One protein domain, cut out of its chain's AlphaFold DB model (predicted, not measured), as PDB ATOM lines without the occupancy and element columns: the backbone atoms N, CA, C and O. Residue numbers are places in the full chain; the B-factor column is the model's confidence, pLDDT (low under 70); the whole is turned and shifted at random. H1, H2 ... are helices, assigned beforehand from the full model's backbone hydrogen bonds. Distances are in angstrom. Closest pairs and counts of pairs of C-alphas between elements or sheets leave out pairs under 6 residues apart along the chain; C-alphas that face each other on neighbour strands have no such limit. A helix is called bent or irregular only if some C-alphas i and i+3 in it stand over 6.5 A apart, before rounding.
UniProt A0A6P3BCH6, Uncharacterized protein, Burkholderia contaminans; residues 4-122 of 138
ATOM      1  N   THR A   4     235.057  96.224  26.959       95.50
ATOM      2  CA  THR A   4     236.482  96.408  27.255       95.50
ATOM      3  C   THR A   4     236.708  96.924  28.673       95.50
ATOM      4  O   THR A   4     237.473  96.334  29.429       95.50
ATOM      5  N   LEU A   5     236.014  97.990  29.075       95.25
ATOM      6  CA  LEU A   5     236.143  98.588  30.401       95.25
ATOM      7  C   LEU A   5     235.627  97.636  31.489       95.25
ATOM      8  O   LEU A   5     236.265  97.500  32.531       95.25
ATOM      9  N   LYS A   6     234.537  96.895  31.229       95.06
ATOM     10  CA  LYS A   6     234.075  95.823  32.130       95.06
ATOM     11  C   LYS A   6     235.146  94.753  32.321       95.06
ATOM     12  O   LYS A   6     235.438  94.377  33.453       95.06
ATOM     13  N   ALA A   7     235.731  94.259  31.231       95.06
ATOM     14  CA  ALA A   7     236.749  93.218  31.278       95.06
ATOM     15  C   ALA A   7     238.023  93.693  31.993       95.06
ATOM     16  O   ALA A   7     238.566  92.960  32.819       95.06
ATOM     17  N   LEU A   8     238.440  94.941  31.763       95.50
ATOM     18  CA  LEU A   8     239.546  95.565  32.485       95.50
ATOM     19  C   LEU A   8     239.254  95.667  33.986       95.50
ATOM     20  O   LEU A   8     240.104  95.274  34.779       95.50
ATOM     21  N   PHE A   9     238.054  96.094  34.398       95.00
ATOM     22  CA  PHE A   9     237.685  96.101  35.818       95.00
ATOM     23  C   PHE A   9     237.696  94.699  36.434       95.00
ATOM     24  O   PHE A   9     238.227  94.516  37.530       95.00
ATOM     25  N   ARG A  10     237.168  93.688  35.730       93.94
ATOM     26  CA  ARG A  10     237.225  92.291  36.193       93.94
ATOM     27  C   ARG A  10     238.655  91.802  36.369       93.94
ATOM     28  O   ARG A  10     238.901  91.030  37.287       93.94
ATOM     29  N   TYR A  11     239.557  92.186  35.472       94.69
ATOM     30  CA  TYR A  11     240.950  91.761  35.502       94.69
ATOM     31  C   TYR A  11     241.728  92.466  36.610       94.69
ATOM     32  O   TYR A  11     242.357  91.818  37.440       94.69
ATOM     33  N   ILE A  12     241.611  93.789  36.683       93.88
ATOM     34  CA  ILE A  12     242.446  94.613  37.551       93.88
ATOM     35  C   ILE A  12     242.094  94.524  39.035       93.88
ATOM     36  O   ILE A  12     242.921  94.799  39.903       93.88
ATOM     37  N   LYS A  13     240.853  94.139  39.339       92.00
ATOM     38  CA  LYS A  13     240.387  93.912  40.709       92.00
ATOM     39  C   LYS A  13     240.786  92.524  41.240       92.00
ATOM     40  O   LYS A  13     240.504  92.238  42.399       92.00
ATOM     41  N   ARG A  14     241.434  91.666  40.435       91.12
ATOM     42  CA  ARG A  14     242.014  90.386  40.891       91.12
ATOM     43  C   ARG A  14     243.299  90.636  41.679       91.12
ATOM     44  O   ARG A  14     244.034  91.576  41.391       91.12
ATOM     45  N   GLU A  15     243.599  89.758  42.634       84.38
ATOM     46  CA  GLU A  15     244.828  89.848  43.436       84.38
ATOM     47  C   GLU A  15     246.089  89.690  42.573       84.38
ATOM     48  O   GLU A  15     246.991  90.520  42.658       84.38
ATOM     49  N   ASN A  16     246.092  88.714  41.657       86.25
ATOM     50  CA  ASN A  16     247.233  88.376  40.795       86.25
ATOM     51  C   ASN A  16     247.199  89.091  39.431       86.25
ATOM     52  O   ASN A  16     247.495  88.491  38.399       86.25
ATOM     53  N   CYS A  17     246.761  90.349  39.401       90.44
ATOM     54  CA  CYS A  17     246.773  91.144  38.173       90.44
ATOM     55  C   CYS A  17     248.215  91.472  37.760       90.44
ATOM     56  O   CYS A  17     248.934  92.103  38.532       90.44
ATOM     57  N   ASP A  18     248.589  91.134  36.526       91.31
ATOM     58  CA  ASP A  18     249.786  91.655  35.859       91.31
ATOM     59  C   ASP A  18     249.411  92.941  35.088       91.31
ATOM     60  O   ASP A  18     248.687  92.857  34.086       91.31
ATOM     61  N   PRO A  19     249.823  94.134  35.566       87.38
ATOM     62  CA  PRO A  19     249.474  95.415  34.958       87.38
ATOM     63  C   PRO A  19     250.360  95.782  33.757       87.38
ATOM     64  O   PRO A  19     250.215  96.882  33.226       87.38
ATOM     65  N   THR A  20     251.265  94.902  33.313       91.44
ATOM     66  CA  THR A  20     252.041  95.125  32.088       91.44
ATOM     67  C   THR A  20     251.150  95.068  30.849       91.44
ATOM     68  O   THR A  20     250.061  94.486  30.846       91.44
ATOM     69  N   TRP A  21     251.610  95.655  29.743       93.94
ATOM     70  CA  TRP A  21     250.850  95.613  28.495       93.94
ATOM     71  C   TRP A  21     250.710  94.182  27.952       93.94
ATOM     72  O   TRP A  21     249.675  93.864  27.366       93.94
ATOM     73  N   GLN A  22     251.712  93.319  28.172       95.44
ATOM     74  CA  GLN A  22     251.662  91.897  27.833       95.44
ATOM     75  C   GLN A  22     250.622  91.184  28.694       95.44
ATOM     76  O   GLN A  22     249.745  90.527  28.145       95.44
ATOM     77  N   GLY A  23     250.644  91.390  30.015       94.81
ATOM     78  CA  GLY A  23     249.650  90.823  30.925       94.81
ATOM     79  C   GLY A  23     248.224  91.222  30.543       94.81
ATOM     80  O   GLY A  23     247.338  90.373  30.436       94.81
ATOM     81  N   ILE A  24     248.003  92.502  30.240       95.81
ATOM     82  CA  ILE A  24     246.708  93.028  29.786       95.81
ATOM     83  C   ILE A  24     246.285  92.422  28.441       95.81
ATOM     84  O   ILE A  24     245.116  92.065  28.263       95.81
ATOM     85  N   ARG A  25     247.211  92.304  27.485       96.88
ATOM     86  CA  ARG A  25     246.949  91.653  26.197       96.88
ATOM     87  C   ARG A  25     246.553  90.198  26.410       96.88
ATOM     88  O   ARG A  25     245.479  89.802  25.975       96.88
ATOM     89  N   ASP A  26     247.383  89.435  27.102       96.38
ATOM     90  CA  ASP A  26     247.265  87.981  27.188       96.38
ATOM     91  C   ASP A  26     246.037  87.557  28.009       96.38
ATOM     92  O   ASP A  26     245.413  86.543  27.708       96.38
ATOM     93  N   ASN A  27     245.635  88.362  28.999       95.19
ATOM     94  CA  ASN A  27     244.539  88.019  29.911       95.19
ATOM     95  C   ASN A  27     243.212  88.739  29.630       95.19
ATOM     96  O   ASN A  27     242.185  88.348  30.194       95.19
ATOM     97  N   VAL A  28     243.208  89.807  28.823       95.44
ATOM     98  CA  VAL A  28     242.011  90.644  28.618       95.44
ATOM     99  C   VAL A  28     241.798  90.980  27.152       95.44
ATOM    100  O   VAL A  28     240.828  90.532  26.544       95.44
ATOM    101  N   LEU A  29     242.676  91.801  26.577       96.62
ATOM    102  CA  LEU A  29     242.403  92.429  25.283       96.62
ATOM    103  C   LEU A  29     242.569  91.455  24.119       96.62
ATOM    104  O   LEU A  29     241.855  91.575  23.128       96.62
ATOM    105  N   GLY A  30     243.451  90.469  24.253       95.94
ATOM    106  CA  GLY A  30     243.698  89.458  23.236       95.94
ATOM    107  C   GLY A  30     242.474  88.595  22.949       95.94
ATOM    108  O   GLY A  30     242.223  88.258  21.797       95.94
ATOM    109  N   ALA A  31     241.668  88.320  23.978       94.88
ATOM    110  CA  ALA A  31     240.410  87.592  23.844       94.88
ATOM    111  C   ALA A  31     239.283  88.441  23.224       94.88
ATOM    112  O   ALA A  31     238.394  87.896  22.578       94.88
ATOM    113  N   ILE A  32     239.304  89.763  23.429       96.25
ATOM    114  CA  ILE A  32     238.270  90.686  22.927       96.25
ATOM    115  C   ILE A  32     238.558  91.116  21.485       96.25
ATOM    116  O   ILE A  32     237.634  91.259  20.688       96.25
ATOM    117  N   TYR A  33     239.829  91.359  21.167       96.12
ATOM    118  CA  TYR A  33     240.265  91.934  19.897       96.12
ATOM    119  C   TYR A  33     241.114  90.945  19.090       96.12
ATOM    120  O   TYR A  33     240.648  90.450  18.067       96.12
ATOM    121  N   HIS A  34     242.361  90.685  19.506       95.62
ATOM    122  CA  HIS A  34     243.262  89.745  18.825       95.62
ATOM    123  C   HIS A  34     244.469  89.363  19.711       95.62
ATOM    124  O   HIS A  34     245.075  90.258  20.303       95.62
ATOM    125  N   PRO A  35     244.906  88.090  19.775       94.69
ATOM    126  CA  PRO A  35     246.026  87.677  20.634       94.69
ATOM    127  C   PRO A  35     247.363  88.347  20.276       94.69
ATOM    128  O   PRO A  35     248.183  88.601  21.149       94.69
ATOM    129  N   GLU A  36     247.574  88.700  19.007       95.06
ATOM    130  CA  GLU A  36     248.814  89.338  18.530       95.06
ATOM    131  C   GLU A  36     248.779  90.876  18.562       95.06
ATOM    132  O   GLU A  36     249.491  91.538  17.803       95.06
ATOM    133  N   MET A  37     247.940  91.485  19.409       96.69
ATOM    134  CA  MET A  37     247.946  92.942  19.574       96.69
ATOM    135  C   MET A  37     249.350  93.447  19.916       96.69
ATOM    136  O   MET A  37     250.022  92.942  20.824       96.69
ATOM    137  N   ARG A  38     249.788  94.483  19.198       95.81
ATOM    138  CA  ARG A  38     251.071  95.127  19.464       95.81
ATOM    139  C   ARG A  38     250.918  96.118  20.605       95.81
ATOM    140  O   ARG A  38     249.818  96.570  20.921       95.81
ATOM    141  N   TYR A  39     252.054  96.540  21.144       94.12
ATOM    142  CA  TYR A  39     252.130  97.536  22.208       94.12
ATOM    143  C   TYR A  39     251.232  98.766  21.983       94.12
ATOM    144  O   TYR A  39     250.417  99.126  22.829       94.12
ATOM    145  N   VAL A  40     251.328  99.377  20.797       94.69
ATOM    146  CA  VAL A  40     250.548 100.572  20.436       94.69
ATOM    147  C   VAL A  40     249.041 100.307  20.386       94.69
ATOM    148  O   VAL A  40     248.249 101.199  20.689       94.69
ATOM    149  N   ASP A  41     248.636  99.093  20.017       95.81
ATOM    150  CA  ASP A  41     247.230  98.712  19.916       95.81
ATOM    151  C   ASP A  41     246.636  98.567  21.327       95.81
ATOM    152  O   ASP A  41     245.571  99.115  21.611       95.81
ATOM    153  N   VAL A  42     247.382  97.933  22.242       95.88
ATOM    154  CA  VAL A  42     247.030  97.834  23.670       95.88
ATOM    155  C   VAL A  42     246.914  99.220  24.301       95.88
ATOM    156  O   VAL A  42     245.897  99.523  24.922       95.88
ATOM    157  N   LEU A  43     247.908 100.089  24.087       95.25
ATOM    158  CA  LEU A  43     247.914 101.445  24.636       95.25
ATOM    159  C   LEU A  43     246.696 102.262  24.174       95.25
ATOM    160  O   LEU A  43     246.045 102.909  24.991       95.25
ATOM    161  N   LYS A  44     246.346 102.208  22.881       95.50
ATOM    162  CA  LYS A  44     245.180 102.923  22.327       95.50
ATOM    163  C   LYS A  44     243.860 102.452  22.931       95.50
ATOM    164  O   LYS A  44     242.996 103.272  23.253       95.50
ATOM    165  N   VAL A  45     243.696 101.138  23.067       96.31
ATOM    166  CA  VAL A  45     242.487 100.540  23.647       96.31
ATOM    167  C   VAL A  45     242.369 100.899  25.129       96.31
ATOM    168  O   VAL A  45     241.302 101.340  25.558       96.31
ATOM    169  N   LEU A  46     243.465 100.795  25.888       95.50
ATOM    170  CA  LEU A  46     243.513 101.208  27.292       95.50
ATOM    171  C   LEU A  46     243.186 102.687  27.465       95.50
ATOM    172  O   LEU A  46     242.319 103.019  28.268       95.50
ATOM    173  N   LEU A  47     243.805 103.568  26.675       94.88
ATOM    174  CA  LEU A  47     243.551 105.007  26.738       94.88
ATOM    175  C   LEU A  47     242.082 105.338  26.452       94.88
ATOM    176  O   LEU A  47     241.493 106.194  27.111       94.88
ATOM    177  N   THR A  48     241.465 104.635  25.504       95.50
ATOM    178  CA  THR A  48     240.048 104.818  25.167       95.50
ATOM    179  C   THR A  48     239.141 104.364  26.313       95.50
ATOM    180  O   THR A  48     238.216 105.086  26.690       95.50
ATOM    181  N   ALA A  49     239.415 103.201  26.912       95.06
ATOM    182  CA  ALA A  49     238.676 102.709  28.075       95.06
ATOM    183  C   ALA A  49     238.859 103.627  29.298       95.06
ATOM    184  O   ALA A  49     237.894 103.932  29.999       95.06
ATOM    185  N   TYR A  50     240.075 104.127  29.519       94.81
ATOM    186  CA  TYR A  50     240.375 105.071  30.590       94.81
ATOM    187  C   TYR A  50     239.662 106.411  30.389       94.81
ATOM    188  O   TYR A  50     239.040 106.931  31.312       94.81
ATOM    189  N   THR A  51     239.653 106.933  29.160       93.12
ATOM    190  CA  THR A  51     238.905 108.148  28.806       93.12
ATOM    191  C   THR A  51     237.412 107.960  29.058       93.12
ATOM    192  O   THR A  51     236.770 108.845  29.617       93.12
ATOM    193  N   GLN A  52     236.850 106.794  28.722       93.75
ATOM    194  CA  GLN A  52     235.459 106.485  29.055       93.75
ATOM    195  C   GLN A  52     235.211 106.545  30.570       93.75
ATOM    196  O   GLN A  52     234.196 107.096  30.992       93.75
ATOM    197  N   ALA A  53     236.124 106.008  31.383       93.50
ATOM    198  CA  ALA A  53     236.008 106.058  32.837       93.50
ATOM    199  C   ALA A  53     236.096 107.504  33.366       93.50
ATOM    200  O   ALA A  53     235.292 107.897  34.210       93.50
ATOM    201  N   LEU A  54     237.009 108.321  32.829       92.19
ATOM    202  CA  LEU A  54     237.130 109.740  33.177       92.19
ATOM    203  C   LEU A  54     235.866 110.541  32.840       92.19
ATOM    204  O   LEU A  54     235.467 111.413  33.611       92.19
ATOM    205  N   MET A  55     235.222 110.253  31.710       91.19
ATOM    206  CA  MET A  55     234.040 110.997  31.252       91.19
ATOM    207  C   MET A  55     232.760 110.644  32.017       91.19
ATOM    208  O   MET A  55     231.798 111.404  31.979       91.19
ATOM    209  N   GLU A  56     232.735 109.526  32.739       91.56
ATOM    210  CA  GLU A  56     231.581 109.109  33.533       91.56
ATOM    211  C   GLU A  56     231.772 109.525  35.007       91.56
ATOM    212  O   GLU A  56     232.580 108.918  35.712       91.56
ATOM    213  N   PRO A  57     231.074 110.566  35.506       87.75
ATOM    214  CA  PRO A  57     231.307 111.161  36.829       87.75
ATOM    215  C   PRO A  57     231.074 110.214  38.002       87.75
ATOM    216  O   PRO A  57     231.660 110.412  39.063       87.75
ATOM    217  N   ARG A  58     230.266 109.167  37.815       90.62
ATOM    218  CA  ARG A  58     230.007 108.171  38.862       90.62
ATOM    219  C   ARG A  58     231.219 107.286  39.163       90.62
ATOM    220  O   ARG A  58     231.248 106.636  40.202       90.62
ATOM    221  N   PHE A  59     232.214 107.233  38.274       88.00
ATOM    222  CA  PHE A  59     233.495 106.588  38.562       88.00
ATOM    223  C   PHE A  59     234.368 107.514  39.420       88.00
ATOM    224  O   PHE A  59     235.009 108.430  38.906       88.00
ATOM    225  N   GLU A  60     234.427 107.293  40.731       85.00
ATOM    226  CA  GLU A  60     235.338 108.043  41.609       85.00
ATOM    227  C   GLU A  60     236.794 107.601  41.352       85.00
ATOM    228  O   GLU A  60     237.308 106.685  41.994       85.00
ATOM    229  N   LEU A  61     237.431 108.220  40.354       87.31
ATOM    230  CA  LEU A  61     238.815 107.980  39.938       87.31
ATOM    231  C   LEU A  61     239.777 108.880  40.727       87.31
ATOM    232  O   LEU A  61     239.598 110.106  40.708       87.31
ATOM    233  N   PRO A  62     240.823 108.320  41.363       81.12
ATOM    234  CA  PRO A  62     241.898 109.124  41.930       81.12
ATOM    235  C   PRO A  62     242.519 110.024  40.859       81.12
ATOM    236  O   PRO A  62     242.722 109.601  39.726       81.12
ATOM    237  N   GLY A  63     242.797 111.280  41.201       77.12
ATOM    238  CA  GLY A  63     243.497 112.188  40.289       77.12
ATOM    239  C   GLY A  63     242.729 112.559  39.015       77.12
ATOM    240  O   GLY A  63     243.328 113.158  38.135       77.12
ATOM    241  N   ARG A  64     241.416 112.290  38.901       86.06
ATOM    242  CA  ARG A  64     240.577 112.646  37.732       86.06
ATOM    243  C   ARG A  64     240.854 114.049  37.178       86.06
ATOM    244  O   ARG A  64     240.986 114.222  35.971       86.06
ATOM    245  N   HIS A  65     240.918 115.046  38.059       86.25
ATOM    246  CA  HIS A  65     241.119 116.447  37.677       86.25
ATOM    247  C   HIS A  65     242.559 116.766  37.261       86.25
ATOM    248  O   HIS A  65     242.780 117.734  36.541       86.25
ATOM    249  N   ASN A  66     243.505 115.913  37.648       86.81
ATOM    250  CA  ASN A  66     244.927 116.052  37.368       86.81
ATOM    251  C   ASN A  66     245.422 114.964  36.404       86.81
ATOM    252  O   ASN A  66     246.622 114.835  36.219       86.81
ATOM    253  N   ALA A  67     244.538 114.186  35.768       85.75
ATOM    254  CA  ALA A  67     244.925 113.000  35.000       85.75
ATOM    255  C   ALA A  67     245.938 113.322  33.886       85.75
ATOM    256  O   ALA A  67     246.864 112.553  33.650       85.75
ATOM    257  N   ALA A  68     245.796 114.479  33.232       83.88
ATOM    258  CA  ALA A  68     246.742 114.937  32.216       83.88
ATOM    259  C   ALA A  68     248.136 115.234  32.801       83.88
ATOM    260  O   ALA A  68     249.142 114.815  32.231       83.88
ATOM    261  N   GLU A  69     248.191 115.925  33.942       87.00
ATOM    262  CA  GLU A  69     249.437 116.197  34.662       87.00
ATOM    263  C   GLU A  69     250.052 114.897  35.187       87.00
ATOM    264  O   GLU A  69     251.237 114.644  34.999       87.00
ATOM    265  N   ASP A  70     249.238 114.026  35.771       85.88
ATOM    266  CA  ASP A  70     249.656 112.725  36.266       85.88
ATOM    267  C   ASP A  70     250.227 111.841  35.157       85.88
ATOM    268  O   ASP A  70     251.213 111.156  35.405       85.88
ATOM    269  N   PHE A  71     249.683 111.869  33.936       85.50
ATOM    270  CA  PHE A  71     250.284 111.157  32.804       85.50
ATOM    271  C   PHE A  71     251.591 111.772  32.344       85.50
ATOM    272  O   PHE A  71     252.543 111.036  32.090       85.50
ATOM    273  N   LEU A  72     251.650 113.101  32.245       84.50
ATOM    274  CA  LEU A  72     252.875 113.803  31.877       84.50
ATOM    275  C   LEU A  72     254.003 113.493  32.870       84.50
ATOM    276  O   LEU A  72     255.152 113.307  32.473       84.50
ATOM    277  N   LEU A  73     253.655 113.413  34.152       83.44
ATOM    278  CA  LEU A  73     254.583 113.152  35.239       83.44
ATOM    279  C   LEU A  73     254.736 111.661  35.556       83.44
ATOM    280  O   LEU A  73     255.623 111.327  36.329       83.44
ATOM    281  N   ALA A  74     253.940 110.752  34.984       81.00
ATOM    282  CA  ALA A  74     254.001 109.321  35.303       81.00
ATOM    283  C   ALA A  74     255.402 108.721  35.094       81.00
ATOM    284  O   ALA A  74     255.861 108.021  35.986       81.00
ATOM    285  N   PRO A  75     256.151 109.035  34.021       74.94
ATOM    286  CA  PRO A  75     257.534 108.567  33.876       74.94
ATOM    287  C   PRO A  75     258.511 109.180  34.897       74.94
ATOM    288  O   PRO A  75     259.576 108.622  35.137       74.94
ATOM    289  N   ILE A  76     258.149 110.330  35.484       72.81
ATOM    290  CA  ILE A  76     258.916 111.095  36.488       72.81
ATOM    291  C   ILE A  76     258.460 110.777  37.929       72.81
ATOM    292  O   ILE A  76     259.129 111.151  38.887       72.81
ATOM    293  N   LYS A  77     257.344 110.071  38.119       71.25
ATOM    294  CA  LYS A  77     256.841 109.637  39.437       71.25
ATOM    295  C   LYS A  77     256.844 108.111  39.593       71.25
ATOM    296  O   LYS A  77     256.974 107.591  40.694       71.25
ATOM    297  N   GLY A  78     256.665 107.376  38.499       61.84
ATOM    298  CA  GLY A  78     256.536 105.920  38.452       61.84
ATOM    299  C   GLY A  78     257.857 105.232  38.121       61.84
ATOM    300  O   GLY A  78     258.603 105.742  37.293       61.84
ATOM    301  N   HIS A  79     258.108 104.101  38.801       51.41
ATOM    302  CA  HIS A  79     259.160 103.057  38.704       51.41
ATOM    303  C   HIS A  79     260.616 103.389  38.315       51.41
ATOM    304  O   HIS A  79     261.508 102.571  38.540       51.41
ATOM    305  N   HIS A  80     260.919 104.584  37.839       54.28
ATOM    306  CA  HIS A  80     262.253 105.021  37.476       54.28
ATOM    307  C   HIS A  80     262.596 106.405  38.005       54.28
ATOM    308  O   HIS A  80     263.504 107.055  37.484       54.28
ATOM    309  N   ALA A  81     261.866 106.878  39.007       51.06
ATOM    310  CA  ALA A  81     261.858 108.290  39.261       51.06
ATOM    311  C   ALA A  81     261.864 108.625  40.748       51.06
ATOM    312  O   ALA A  81     260.919 108.350  41.476       51.06
ATOM    313  N   ILE A  82     263.009 109.183  41.143       49.16
ATOM    314  CA  ILE A  82     263.215 110.348  42.012       49.16
ATOM    315  C   ILE A  82     262.639 110.298  43.433       49.16
ATOM    316  O   ILE A  82     263.385 110.596  44.363       49.16
ATOM    317  N   ASP A  83     261.399 109.871  43.647       45.50
ATOM    318  CA  ASP A  83     260.753 109.911  44.962       45.50
ATOM    319  C   ASP A  83     261.350 108.892  45.950       45.50
ATOM    320  O   ASP A  83     261.322 109.121  47.157       45.50
ATOM    321  N   PHE A  84     261.952 107.797  45.458       43.50
ATOM    322  CA  PHE A  84     262.615 106.791  46.309       43.50
ATOM    323  C   PHE A  84     264.152 106.808  46.265       43.50
ATOM    324  O   PHE A  84     264.782 106.351  47.216       43.50
ATOM    325  N   MET A  85     264.772 107.302  45.184       50.12
ATOM    326  CA  MET A  85     266.237 107.255  44.996       50.12
ATOM    327  C   MET A  85     266.878 108.588  44.574       50.12
ATOM    328  O   MET A  85     268.096 108.650  44.419       50.12
ATOM    329  N   GLY A  86     266.099 109.663  44.401       51.25
ATOM    330  CA  GLY A  86     266.573 110.888  43.755       51.25
ATOM    331  C   GLY A  86     266.889 110.680  42.265       51.25
ATOM    332  O   GLY A  86     266.826 109.556  41.757       51.25
ATOM    333  N   PRO A  87     267.194 111.748  41.511       52.34
ATOM    334  CA  PRO A  87     267.743 111.590  40.174       52.34
ATOM    335  C   PRO A  87     269.142 110.981  40.305       52.34
ATOM    336  O   PRO A  87     270.066 111.633  40.786       52.34
ATOM    337  N   SER A  88     269.324 109.736  39.867       53.62
ATOM    338  CA  SER A  88     270.651 109.108  39.796       53.62
ATOM    339  C   SER A  88     271.562 109.823  38.787       53.62
ATOM    340  O   SER A  88     272.784 109.751  38.899       53.62
ATOM    341  N   SER A  89     270.971 110.527  37.814       61.44
ATOM    342  CA  SER A  89     271.640 111.375  36.824       61.44
ATOM    343  C   SER A  89     270.624 112.284  36.114       61.44
ATOM    344  O   SER A  89     269.498 111.863  35.839       61.44
ATOM    345  N   LEU A  90     271.035 113.508  35.757       66.06
ATOM    346  CA  LEU A  90     270.269 114.417  34.884       66.06
ATOM    347  C   LEU A  90     270.138 113.890  33.438       66.06
ATOM    348  O   LEU A  90     269.313 114.385  32.677       66.06
ATOM    349  N   GLU A  91     270.914 112.870  33.065       70.31
ATOM    350  CA  GLU A  91     270.920 112.238  31.739       70.31
ATOM    351  C   GLU A  91     270.273 110.844  31.756       70.31
ATOM    352  O   GLU A  91     270.797 109.878  31.194       70.31
ATOM    353  N   THR A  92     269.131 110.699  32.425       71.06
ATOM    354  CA  THR A  92     268.425 109.412  32.429       71.06
ATOM    355  C   THR A  92     267.759 109.174  31.073       71.06
ATOM    356  O   THR A  92     266.931 109.962  30.616       71.06
ATOM    357  N   ARG A  93     268.132 108.075  30.406       77.00
ATOM    358  CA  ARG A  93     267.537 107.648  29.134       77.00
ATOM    359  C   ARG A  93     266.418 106.652  29.400       77.00
ATOM    360  O   ARG A  93     266.653 105.619  30.021       77.00
ATOM    361  N   TYR A  94     265.241 106.938  28.858       76.06
ATOM    362  CA  TYR A  94     264.094 106.039  28.885       76.06
ATOM    363  C   TYR A  94     263.852 105.447  27.504       76.06
ATOM    364  O   TYR A  94     263.890 106.159  26.497       76.06
ATOM    365  N   SER A  95     263.574 104.147  27.449       85.12
ATOM    366  CA  SER A  95     262.979 103.556  26.259       85.12
ATOM    367  C   SER A  95     261.530 104.034  26.105       85.12
ATOM    368  O   SER A  95     260.867 104.424  27.069       85.12
ATOM    369  N   VAL A  96     261.015 103.973  24.876       85.62
ATOM    370  CA  VAL A  96     259.602 104.257  24.580       85.62
ATOM    371  C   VAL A  96     258.682 103.365  25.421       85.62
ATOM    372  O   VAL A  96     257.683 103.838  25.953       85.62
ATOM    373  N   GLU A  97     259.041 102.091  25.582       86.50
ATOM    374  CA  GLU A  97     258.267 101.132  26.371       86.50
ATOM    375  C   GLU A  97     258.266 101.476  27.865       86.50
ATOM    376  O   GLU A  97     257.220 101.376  28.494       86.50
ATOM    377  N   GLN A  98     259.382 101.956  28.425       83.25
ATOM    378  CA  GLN A  98     259.425 102.427  29.817       83.25
ATOM    379  C   GLN A  98     258.538 103.659  30.017       83.25
ATOM    380  O   GLN A  98     257.764 103.727  30.970       83.25
ATOM    381  N   PHE A  99     258.613 104.621  29.094       85.25
ATOM    382  CA  PHE A  99     257.853 105.865  29.178       85.25
ATOM    383  C   PHE A  99     256.339 105.616  29.131       85.25
ATOM    384  O   PHE A  99     255.595 106.035  30.016       85.25
ATOM    385  N   TYR A 100     255.868 104.900  28.110       88.25
ATOM    386  CA  TYR A 100     254.443 104.613  27.961       88.25
ATOM    387  C   TYR A 100     253.977 103.478  28.891       88.25
ATOM    388  O   TYR A 100     252.797 103.416  29.234       88.25
ATOM    389  N   GLY A 101     254.887 102.616  29.358       89.19
ATOM    390  CA  GLY A 101     254.624 101.607  30.382       89.19
ATOM    391  C   GLY A 101     254.198 102.249  31.698       89.19
ATOM    392  O   GLY A 101     253.171 101.863  32.249       89.19
ATOM    393  N   ALA A 102     254.878 103.320  32.121       86.81
ATOM    394  CA  ALA A 102     254.481 104.097  33.296       86.81
ATOM    395  C   ALA A 102     253.071 104.710  33.155       86.81
ATOM    396  O   ALA A 102     252.309 104.776  34.121       86.81
ATOM    397  N   MET A 103     252.675 105.124  31.945       89.69
ATOM    398  CA  MET A 103     251.309 105.604  31.690       89.69
ATOM    399  C   MET A 103     250.272 104.479  31.780       89.69
ATOM    400  O   MET A 103     249.183 104.695  32.315       89.69
ATOM    401  N   ILE A 104     250.596 103.283  31.273       92.06
ATOM    402  CA  ILE A 104     249.749 102.091  31.417       92.06
ATOM    403  C   ILE A 104     249.570 101.751  32.895       92.06
ATOM    404  O   ILE A 104     248.435 101.612  33.346       92.06
ATOM    405  N   GLU A 105     250.660 101.699  33.659       89.19
ATOM    406  CA  GLU A 105     250.620 101.452  35.101       89.19
ATOM    407  C   GLU A 105     249.760 102.481  35.834       89.19
ATOM    408  O   GLU A 105     248.951 102.099  36.676       89.19
ATOM    409  N   LYS A 106     249.859 103.768  35.479       89.38
ATOM    410  CA  LYS A 106     249.013 104.820  36.055       89.38
ATOM    411  C   LYS A 106     247.532 104.629  35.714       89.38
ATOM    412  O   LYS A 106     246.711 104.611  36.629       89.38
ATOM    413  N   MET A 107     247.181 104.420  34.438       92.50
ATOM    414  CA  MET A 107     245.793 104.138  34.023       92.50
ATOM    415  C   MET A 107     245.215 102.951  34.789       92.50
ATOM    416  O   MET A 107     244.104 103.011  35.311       92.50
ATOM    417  N   MET A 108     245.986 101.869  34.862       92.81
ATOM    418  CA  MET A 108     245.603 100.667  35.578       92.81
ATOM    419  C   MET A 108     245.468 100.970  37.078       92.81
ATOM    420  O   MET A 108     244.418 100.720  37.658       92.81
ATOM    421  N   GLY A 109     246.448 101.603  37.715       90.94
ATOM    422  CA  GLY A 109     246.374 102.006  39.122       90.94
ATOM    423  C   GLY A 109     245.100 102.794  39.453       90.94
ATOM    424  O   GLY A 109     244.383 102.447  40.394       90.94
ATOM    425  N   ASP A 110     244.750 103.777  38.624       92.00
ATOM    426  CA  ASP A 110     243.539 104.579  38.801       92.00
ATOM    427  C   ASP A 110     242.263 103.741  38.638       92.00
ATOM    428  O   ASP A 110     241.367 103.809  39.482       92.00
ATOM    429  N   LEU A 111     242.187 102.880  37.616       93.25
ATOM    430  CA  LEU A 111     241.061 101.952  37.435       93.25
ATOM    431  C   LEU A 111     240.944 100.942  38.589       93.25
ATOM    432  O   LEU A 111     239.834 100.573  38.984       93.25
ATOM    433  N   ARG A 112     242.069 100.506  39.168       93.06
ATOM    434  CA  ARG A 112     242.097  99.594  40.319       93.06
ATOM    435  C   ARG A 112     241.547 100.261  41.568       93.06
ATOM    436  O   ARG A 112     240.824  99.615  42.324       93.06
ATOM    437  N   CYS A 113     241.848 101.534  41.770       91.12
ATOM    438  CA  CYS A 113     241.377 102.310  42.914       91.12
ATOM    439  C   CYS A 113     239.981 102.915  42.701       91.12
ATOM    440  O   CYS A 113     239.328 103.299  43.666       91.12
ATOM    441  N   CYS A 114     239.494 102.946  41.460       91.38
ATOM    442  CA  CYS A 114     238.176 103.458  41.114       91.38
ATOM    443  C   CYS A 114     237.052 102.750  41.888       91.38
ATOM    444  O   CYS A 114     236.998 101.508  41.934       91.38
ATOM    445  N   ARG A 115     236.124 103.528  42.460       89.38
ATOM    446  CA  ARG A 115     234.896 102.990  43.063       89.38
ATOM    447  C   ARG A 115     233.866 102.682  41.983       89.38
ATOM    448  O   ARG A 115     233.506 103.530  41.170       89.38
ATOM    449  N   ILE A 116     233.399 101.438  41.995       90.06
ATOM    450  CA  ILE A 116     232.553 100.844  40.948       90.06
ATOM    451  C   ILE A 116     231.319 100.141  41.527       90.06
ATOM    452  O   ILE A 116     230.681  99.343  40.847       90.06
ATOM    453  N   ASP A 117     230.974 100.418  42.789       89.38
ATOM    454  CA  ASP A 117     229.873  99.752  43.498       89.38
ATOM    455  C   ASP A 117     228.544  99.888  42.741       89.38
ATOM    456  O   ASP A 117     227.792  98.925  42.600       89.38
ATOM    457  N   TRP A 118     228.305 101.070  42.168       89.75
ATOM    458  CA  TRP A 118     227.084 101.403  41.436       89.75
ATOM    459  C   TRP A 118     226.883 100.582  40.151       89.75
ATOM    460  O   TRP A 118     225.747 100.390  39.730       89.75
ATOM    461  N   CYS A 119     227.960 100.088  39.530       91.00
ATOM    462  CA  CYS A 119     227.913  99.285  38.303       91.00
ATOM    463  C   CYS A 119     228.397  97.848  38.513       91.00
ATOM    464  O   CYS A 119     228.614  97.115  37.545       91.00
ATOM    465  N   ARG A 120     228.518  97.403  39.772       89.38
ATOM    466  CA  ARG A 120     228.984  96.056  40.121       89.38
ATOM    467  C   ARG A 120     228.200  94.963  39.393       89.38
ATOM    468  O   ARG A 120     228.807  94.013  38.912       89.38
ATOM    469  N   GLY A 121     226.885  95.130  39.256       88.88
ATOM    470  CA  GLY A 121     226.017  94.187  38.547       88.88
ATOM    471  C   GLY A 121     226.279  94.070  37.046       88.88
ATOM    472  O   GLY A 121     226.133  92.994  36.477       88.88
ATOM    473  N   GLU A 122     226.716  95.155  36.402       90.19
ATOM    474  CA  GLU A 122     227.116  95.130  34.991       90.19
ATOM    475  C   GLU A 122     228.488  94.471  34.802       90.19
ATOM    476  O   GLU A 122     228.757  93.862  33.764       90.19
TER     477      GLU A 122
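AT A GLANCE: This is residues 4 to 122 of the 138 residues of an uncharacterized protein of Burkholderia contaminans (UniProt A0A6P3BCH6). A small cluster of mostly crossed helices is built round H5, the longest helix, with H3 and H4 packing on it and H1 about perpendicular to H3 and H5, touching residues 49 to 53 of H3 and residues 108 to 112 of H5. H2 packs on H1 and across the first residues of H3; short H6 lies at one end near H1, and the long loop of residues 78 to 95 reaches toward the opposite end. The printed part has 119 residues with six named helices, H1 to H6 in order along the chain, and no named strand: all helix. It is compact, with a radius of gyration of the C-alphas of 14.9 A and spans of 48 by 33 by 25 A.

HOW THE PARTS SIT: H5, residues 96 to 113, touches H3, residues 39 to 55, the same way at a shallow tilt of 34 degrees, only just short of steep; their closest C-alphas are Tyr 50 and Met 107, 6.5 A apart. H4, residues 64 to 77, forms a helical hairpin with H5, opposite ways at a steep tilt of 41 degrees; residues 70 to 75 of H4 touch residues 98 to 106 of H5, and the closest C-alphas, those of Pro 75 and Phe 99, are 5.4 A apart. H1, residues 4 to 12, is about perpendicular to H5, at 84 degrees, and touches residues 108 to 112 of it; the closest C-alphas are Ile 12 and Arg 112, at 5.7 A. H1 also touches residues 49 to 53 of H3 at 82 degrees, about perpendicular, closest at the C-alphas of Leu 5 and Ala 49, 5.4 A. H2, residues 21 to 32, touches H1 with residues 27 to 32 at a steep tilt of 46 degrees, opposite ways; the closest C-alphas are Ala 7 and Val 28, at 6.4 A. H2 touches residues 39 to 43 of H3, about perpendicular at 76 degrees, closest at the C-alphas of Trp 21 and Val 42, 6.5 A. H6, residues 117 to 122, is close to H1 but not clearly touching: the C-alphas of Lys 6 and Glu 122 are 7.6 A apart. H4 is apart from H1, H2 and H6. In H1 and H3 every O i to N i+4 pair is within hydrogen-bond range; the counts are 5 of 8 in H2, 6 of 10 in H4, 13 of 14 in H5 and 0 of 2 in H6, where 2 of 3 O i to N i+3 pairs are within range.

IN THESE COORDINATES: H1 begins at C-alpha 4, (236.482, 96.408, 27.255), and measures 12.0 A; H2 measures 14.6 A, H3 24.3 A and H4 16.6 A. H5 runs 25.9 A from C-alpha 96 at (259.602, 104.257, 24.580) to C-alpha 113, and H6 ends 10.1 A from its start, at C-alpha 122, (227.116, 95.130, 34.991). H2 is only just irregular, with C-alphas 27 and 30 6.9 A apart; H4 and H6 are irregular, with 8.0 A between C-alphas 65 and 68 and 7.8 A between C-alphas 118 and 121.

THE WHOLE: The two C-alphas farthest apart, those of Glu 91 and Gly 121, are 48.9 A apart. The printed part has no cut; H4 to H5 is a long link of 18 residues, and H5 to H6 is tight. Residues 78 to 90 have pLDDT under 70, against a mean of 86.0 for the printed part.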